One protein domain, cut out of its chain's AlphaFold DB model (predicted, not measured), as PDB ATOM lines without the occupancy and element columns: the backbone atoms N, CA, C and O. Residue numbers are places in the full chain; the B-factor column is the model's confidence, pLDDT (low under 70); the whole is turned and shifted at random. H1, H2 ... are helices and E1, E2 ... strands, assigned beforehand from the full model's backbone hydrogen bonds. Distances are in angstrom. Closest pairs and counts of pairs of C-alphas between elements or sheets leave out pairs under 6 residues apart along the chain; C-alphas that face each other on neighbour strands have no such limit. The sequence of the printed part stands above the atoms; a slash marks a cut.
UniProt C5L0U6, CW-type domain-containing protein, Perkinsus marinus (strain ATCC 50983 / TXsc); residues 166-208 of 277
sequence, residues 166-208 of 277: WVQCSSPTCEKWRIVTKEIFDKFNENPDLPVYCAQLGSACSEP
ATOM      1  N   TRP A 166      11.738   2.291  12.992       95.00
ATOM      2  CA  TRP A 166      12.367   3.104  14.023       95.00
ATOM      3  C   TRP A 166      11.418   3.282  15.198       95.00
ATOM      4  O   TRP A 166      10.242   3.591  15.007       95.00
ATOM      5  N   VAL A 167      11.938   3.114  16.410       95.88
ATOM      6  CA  VAL A 167      11.204   3.368  17.655       95.88
ATOM      7  C   VAL A 167      12.069   4.209  18.585       95.88
ATOM      8  O   VAL A 167      13.275   3.986  18.688       95.88
ATOM      9  N   GLN A 168      11.458   5.180  19.261       96.06
ATOM     10  CA  GLN A 168      12.134   6.015  20.249       96.06
ATOM     11  C   GLN A 168      11.985   5.414  21.649       96.06
ATOM     12  O   GLN A 168      10.885   5.052  22.068       96.06
ATOM     13  N   CYS A 169      13.080   5.336  22.401       96.06
ATOM     14  CA  CYS A 169      13.029   4.879  23.786       96.06
ATOM     15  C   CYS A 169      12.323   5.915  24.682       96.06
ATOM     16  O   CYS A 169      12.759   7.058  24.786       96.06
ATOM     17  N   SER A 170      11.294   5.489  25.412       96.38
ATOM     18  CA  SER A 170      10.468   6.288  26.329       96.38
ATOM     19  C   SER A 170      11.157   6.670  27.646       96.38
ATOM     20  O   SER A 170      10.544   7.306  28.501       96.38
ATOM     21  N   SER A 171      12.413   6.264  27.865       96.00
ATOM     22  CA  SER A 171      13.154   6.677  29.061       96.00
ATOM     23  C   SER A 171      13.514   8.164  28.961       96.00
ATOM     24  O   SER A 171      14.205   8.533  28.005       96.00
ATOM     25  N   PRO A 172      13.161   8.998  29.959       94.62
ATOM     26  CA  PRO A 172      13.344  10.456  29.903       94.62
ATOM     27  C   PRO A 172      14.817  10.889  29.866       94.62
ATOM     28  O   PRO A 172      15.136  12.025  29.554       94.62
ATOM     29  N   THR A 173      15.734   9.990  30.218       95.38
ATOM     30  CA  THR A 173      17.185  10.230  30.208       95.38
ATOM     31  C   THR A 173      17.879   9.725  28.945       95.38
ATOM     32  O   THR A 173      19.101   9.820  28.847       95.38
ATOM     33  N   CYS A 174      17.137   9.121  28.015       93.88
ATOM     34  CA  CYS A 174      17.697   8.386  26.889       93.88
ATOM     35  C   CYS A 174      17.222   8.959  25.561       93.88
ATOM     36  O   CYS A 174      18.068   9.357  24.776       93.88
ATOM     37  N   GLU A 175      15.906   8.996  25.319       93.69
ATOM     38  CA  GLU A 175      15.260   9.555  24.112       93.69
ATOM     39  C   GLU A 175      15.887   9.164  22.748       93.69
ATOM     40  O   GLU A 175      15.615   9.808  21.736       93.69
ATOM     41  N   LYS A 176      16.689   8.090  22.701       95.19
ATOM     42  CA  LYS A 176      17.388   7.599  21.503       95.19
ATOM     43  C   LYS A 176      16.459   6.832  20.578       95.19
ATOM     44  O   LYS A 176      15.551   6.131  21.043       95.19
ATOM     45  N   TRP A 177      16.744   6.914  19.286       95.56
ATOM     46  CA  TRP A 177      16.090   6.118  18.260       95.56
ATOM     47  C   TRP A 177      16.811   4.782  18.070       95.56
ATOM     48  O   TRP A 177      18.039   4.687  18.094       95.56
ATOM     49  N   ARG A 178      16.023   3.719  17.922       95.69
ATOM     50  CA  ARG A 178      16.519   2.358  17.718       95.69
ATOM     51  C   ARG A 178      15.899   1.736  16.485       95.69
ATOM     52  O   ARG A 178      14.699   1.900  16.243       95.69
ATOM     53  N   ILE A 179      16.724   1.002  15.743       94.44
ATOM     54  CA  ILE A 179      16.257   0.176  14.632       94.44
ATOM     55  C   ILE A 179      15.642  -1.091  15.206       94.44
ATOM     56  O   ILE A 179      16.268  -1.811  15.984       94.44
ATOM     57  N   VAL A 180      14.418  -1.385  14.791       94.44
ATOM     58  CA  VAL A 180      13.696  -2.582  15.213       94.44
ATOM     59  C   VAL A 180      13.169  -3.353  14.010       94.44
ATOM     60  O   VAL A 180      13.051  -2.834  12.898       94.44
ATOM     61  N   THR A 181      12.844  -4.623  14.230       92.50
ATOM     62  CA  THR A 181      12.141  -5.428  13.232       92.50
ATOM     63  C   THR A 181      10.681  -4.989  13.124       92.50
ATOM     64  O   THR A 181      10.108  -4.444  14.073       92.50
ATOM     65  N   LYS A 182      10.050  -5.290  11.984       93.38
ATOM     66  CA  LYS A 182       8.622  -5.032  11.749       93.38
ATOM     67  C   LYS A 182       7.729  -5.563  12.875       93.38
ATOM     68  O   LYS A 182       6.843  -4.866  13.336       93.38
ATOM     69  N   GLU A 183       8.004  -6.774  13.358       92.62
ATOM     70  CA  GLU A 183       7.221  -7.413  14.426       92.62
ATOM     71  C   GLU A 183       7.254  -6.632  15.744       92.62
ATOM     72  O   GLU A 183       6.273  -6.614  16.486       92.62
ATOM     73  N   ILE A 184       8.389  -6.005  16.060       93.25
ATOM     74  CA  ILE A 184       8.537  -5.181  17.261       93.25
ATOM     75  C   ILE A 184       7.824  -3.845  17.054       93.25
ATOM     76  O   ILE A 184       7.108  -3.394  17.946       93.25
ATOM     77  N   PHE A 185       7.987  -3.238  15.877       95.69
ATOM     78  CA  PHE A 185       7.298  -2.002  15.525       95.69
ATOM     79  C   PHE A 185       5.774  -2.162  15.589       95.69
ATOM     80  O   PHE A 185       5.115  -1.375  16.263       95.69
ATOM     81  N   ASP A 186       5.230  -3.211  14.969       95.38
ATOM     82  CA  ASP A 186       3.790  -3.481  14.932       95.38
ATOM     83  C   ASP A 186       3.221  -3.641  16.355       95.38
ATOM     84  O   ASP A 186       2.214  -3.016  16.680       95.38
ATOM     85  N   LYS A 187       3.915  -4.353  17.258       94.06
ATOM     86  CA  LYS A 187       3.491  -4.507  18.667       94.06
ATOM     87  C   LYS A 187       3.343  -3.181  19.414       94.06
ATOM     88  O   LYS A 187       2.400  -3.019  20.192       94.06
ATOM     89  N   PHE A 188       4.284  -2.257  19.219       94.12
ATOM     90  CA  PHE A 188       4.237  -0.939  19.859       94.12
ATOM     91  C   PHE A 188       3.254   0.002  19.162       94.12
ATOM     92  O   PHE A 188       2.609   0.810  19.823       94.12
ATOM     93  N   ASN A 189       3.083  -0.136  17.849       94.12
ATOM     94  CA  ASN A 189       2.096   0.623  17.093       94.12
ATOM     95  C   ASN A 189       0.652   0.216  17.452       94.12
ATOM     96  O   ASN A 189      -0.234   1.065  17.501       94.12
ATOM     97  N   GLU A 190       0.416  -1.063  17.758       96.44
ATOM     98  CA  GLU A 190      -0.869  -1.563  18.269       96.44
ATOM     99  C   GLU A 190      -1.164  -1.095  19.706       96.44
ATOM    100  O   GLU A 190      -2.328  -0.997  20.092       96.44
ATOM    101  N   ASN A 191      -0.130  -0.779  20.495       95.62
ATOM    102  CA  ASN A 191      -0.243  -0.404  21.908       95.62
ATOM    103  C   ASN A 191       0.529   0.898  22.202       95.62
ATOM    104  O   ASN A 191       1.569   0.852  22.866       95.62
ATOM    105  N   PRO A 192       0.035   2.070  21.757       92.88
ATOM    106  CA  PRO A 192       0.766   3.338  21.858       92.88
ATOM    107  C   PRO A 192       1.006   3.810  23.301       92.88
ATOM    108  O   PRO A 192       1.881   4.640  23.538       92.88
ATOM    109  N   ASP A 193       0.247   3.288  24.268       95.56
ATOM    110  CA  ASP A 193       0.413   3.594  25.692       95.56
ATOM    111  C   ASP A 193       1.550   2.795  26.352       95.56
ATOM    112  O   ASP A 193       1.909   3.064  27.502       95.56
ATOM    113  N   LEU A 194       2.111   1.794  25.661       93.88
ATOM    114  CA  LEU A 194       3.164   0.946  26.207       93.88
ATOM    115  C   LEU A 194       4.531   1.639  26.054       93.88
ATOM    116  O   LEU A 194       5.009   1.804  24.930       93.88
ATOM    117  N   PRO A 195       5.206   2.024  27.154       95.00
ATOM    118  CA  PRO A 195       6.514   2.657  27.065       95.00
ATOM    119  C   PRO A 195       7.565   1.669  26.548       95.00
ATOM    120  O   PRO A 195       7.695   0.551  27.055       95.00
ATOM    121  N   VAL A 196       8.360   2.108  25.575       95.94
ATOM    122  CA  VAL A 196       9.445   1.318  24.986       95.94
ATOM    123  C   VAL A 196      10.751   1.665  25.676       95.94
ATOM    124  O   VAL A 196      11.206   2.802  25.628       95.94
ATOM    125  N   TYR A 197      11.410   0.695  26.298       95.94
ATOM    126  CA  TYR A 197      12.720   0.924  26.911       95.94
ATOM    127  C   TYR A 197      13.819   0.287  26.065       95.94
ATOM    128  O   TYR A 197      13.695  -0.869  25.672       95.94
ATOM    129  N   CYS A 198      14.938   0.990  25.857       94.81
ATOM    130  CA  CYS A 198      16.080   0.472  25.087       94.81
ATOM    131  C   CYS A 198      16.557  -0.902  25.599       94.81
ATOM    132  O   CYS A 198      16.862  -1.788  24.805       94.81
ATOM    133  N   ALA A 199      16.508  -1.123  26.920       94.75
ATOM    134  CA  ALA A 199      16.864  -2.402  27.532       94.75
ATOM    135  C   ALA A 199      15.990  -3.579  27.049       94.75
ATOM    136  O   ALA A 199      16.492  -4.692  26.932       94.75
ATOM    137  N   GLN A 200      14.708  -3.345  26.729       94.81
ATOM    138  CA  GLN A 200      13.823  -4.371  26.151       94.81
ATOM    139  C   GLN A 200      14.193  -4.696  24.701       94.81
ATOM    140  O   GLN A 200      13.988  -5.819  24.251       94.81
ATOM    141  N   LEU A 201      14.767  -3.725  23.989       93.94
ATOM    142  CA  LEU A 201      15.284  -3.887  22.630       93.94
ATOM    143  C   LEU A 201      16.693  -4.509  22.609       93.94
ATOM    144  O   LEU A 201      17.276  -4.656  21.541       93.94
ATOM    145  N   GLY A 202      17.259  -4.852  23.772       94.12
ATOM    146  CA  GLY A 202      18.607  -5.415  23.886       94.12
ATOM    147  C   GLY A 202      19.738  -4.396  23.720       94.12
ATOM    148  O   GLY A 202      20.885  -4.804  23.571       94.12
ATOM    149  N   SER A 203      19.434  -3.095  23.768       92.88
ATOM    150  CA  SER A 203      20.420  -2.012  23.670       92.88
ATOM    151  C   SER A 203      20.503  -1.211  24.966       92.88
ATOM    152  O   SER A 203      19.518  -1.018  25.689       92.88
ATOM    153  N   ALA A 204      21.688  -0.708  25.285       94.62
ATOM    154  CA  ALA A 204      21.864   0.186  26.418       94.62
ATOM    155  C   ALA A 204      21.649   1.645  25.993       94.62
ATOM    156  O   ALA A 204      21.996   2.068  24.892       94.62
ATOM    157  N   CYS A 205      21.143   2.472  26.908       94.50
ATOM    158  CA  CYS A 205      21.042   3.915  26.670       94.50
ATOM    159  C   CYS A 205      22.404   4.615  26.567       94.50
ATOM    160  O   CYS A 205      22.480   5.734  26.072       94.50
ATOM    161  N   SER A 206      23.489   3.968  26.996       94.88
ATOM    162  CA  SER A 206      24.857   4.453  26.800       94.88
ATOM    163  C   SER A 206      25.365   4.273  25.368       94.88
ATOM    164  O   SER A 206      26.275   4.991  24.968       94.88
ATOM    165  N   GLU A 207      24.799   3.348  24.589       93.69
ATOM    166  CA  GLU A 207      25.217   3.111  23.201       93.69
ATOM    167  C   GLU A 207      24.784   4.266  22.293       93.69
ATOM    168  O   GLU A 207      23.718   4.841  22.541       93.69
ATOM    169  N   PRO A 208      25.572   4.629  21.264       91.88
ATOM    170  CA  PRO A 208      25.229   5.705  20.329       91.88
ATOM    171  C   PRO A 208      23.885   5.445  19.639       91.88
ATOM    172  O   PRO A 208      23.396   4.316  19.645       91.88
TER     173      PRO A 208
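What this domain is: This is residues 166 to 208 of the 277 residues of the protein "CW-type domain-containing protein" of Perkinsus marinus (strain ATCC 50983 / TXsc) (UniProt C5L0U6). A small two-strand hairpin, E1 and E2, sits near the middle of this domain, with helix H1 near E1 and the short helix H2 near E2. The chain folds back from the far end of H1 through residues 191 to 197 to reach H2, and the unnamed tail, residues 202 to 208, makes the end of the long axis away from H1. The printed part has 43 residues with two named strands and two named helices, in the order E1, E2, H1, H2; the sheet, E1 - E2, is antiparallel. The class is mixed, helices and strands, with under half of the residues in named elements. The whole is compact, with a radius of gyration of the C-alphas of 9.8 A and spans of 27 by 19 by 14 A.

How they stand to each other: E1, residues 166 to 168, and E2, residues 177 to 180, are antiparallel neighbours and form a hairpin, with 136 degrees between their directions. The C-alphas of Gln 168 and Trp 177 face each other at 4.4 A. N 167 and O 178 are within hydrogen-bond range at 3.0 A, and so are N 178 and O 167 at 2.9 A. The closest C-alphas of E1 and H1, residues 182 to 190, are those of Val 167 and Phe 185, 7.0 A apart. The closest C-alphas of E2 and H2, residues 198 to 201, are those of Arg 178 and Cys 198, 7.6 A apart. E1 and H2 are only just apart, with 8.3 A between their closest C-alphas. H1 and H2 are apart. In H1 every O i to N i+4 pair is within hydrogen-bond range; H2 is too short for such a pair, and its one O i to N i+3 pair is within range.

Where its parts are: E1 has three residues and begins at C-alpha 166, (12.367, 3.104, 14.023). E2 has four residues and measures 9.5 A from first to last C-alpha. H1 has nine residues and measures 12.0 A, ending at C-alpha 190, (-0.869, -1.563, 18.269). H2 has four residues, measures 5.1 A and ends at C-alpha 201, (15.284, -3.887, 22.630). E1 measures 6.9 A.

The domain as a whole: The two C-alphas farthest apart are those of Glu 190 and Ser 206, at 27.8 A. The first and last printed C-alphas, Trp 166 and Pro 208, are 14.6 A apart. The printed part has no cut. The link from E2 to H1 is tight, those from E1 to E2 and from H1 to H2 are short, and there is no long link. The mean pLDDT of the printed part is 94.6, and no printed residue is under 70.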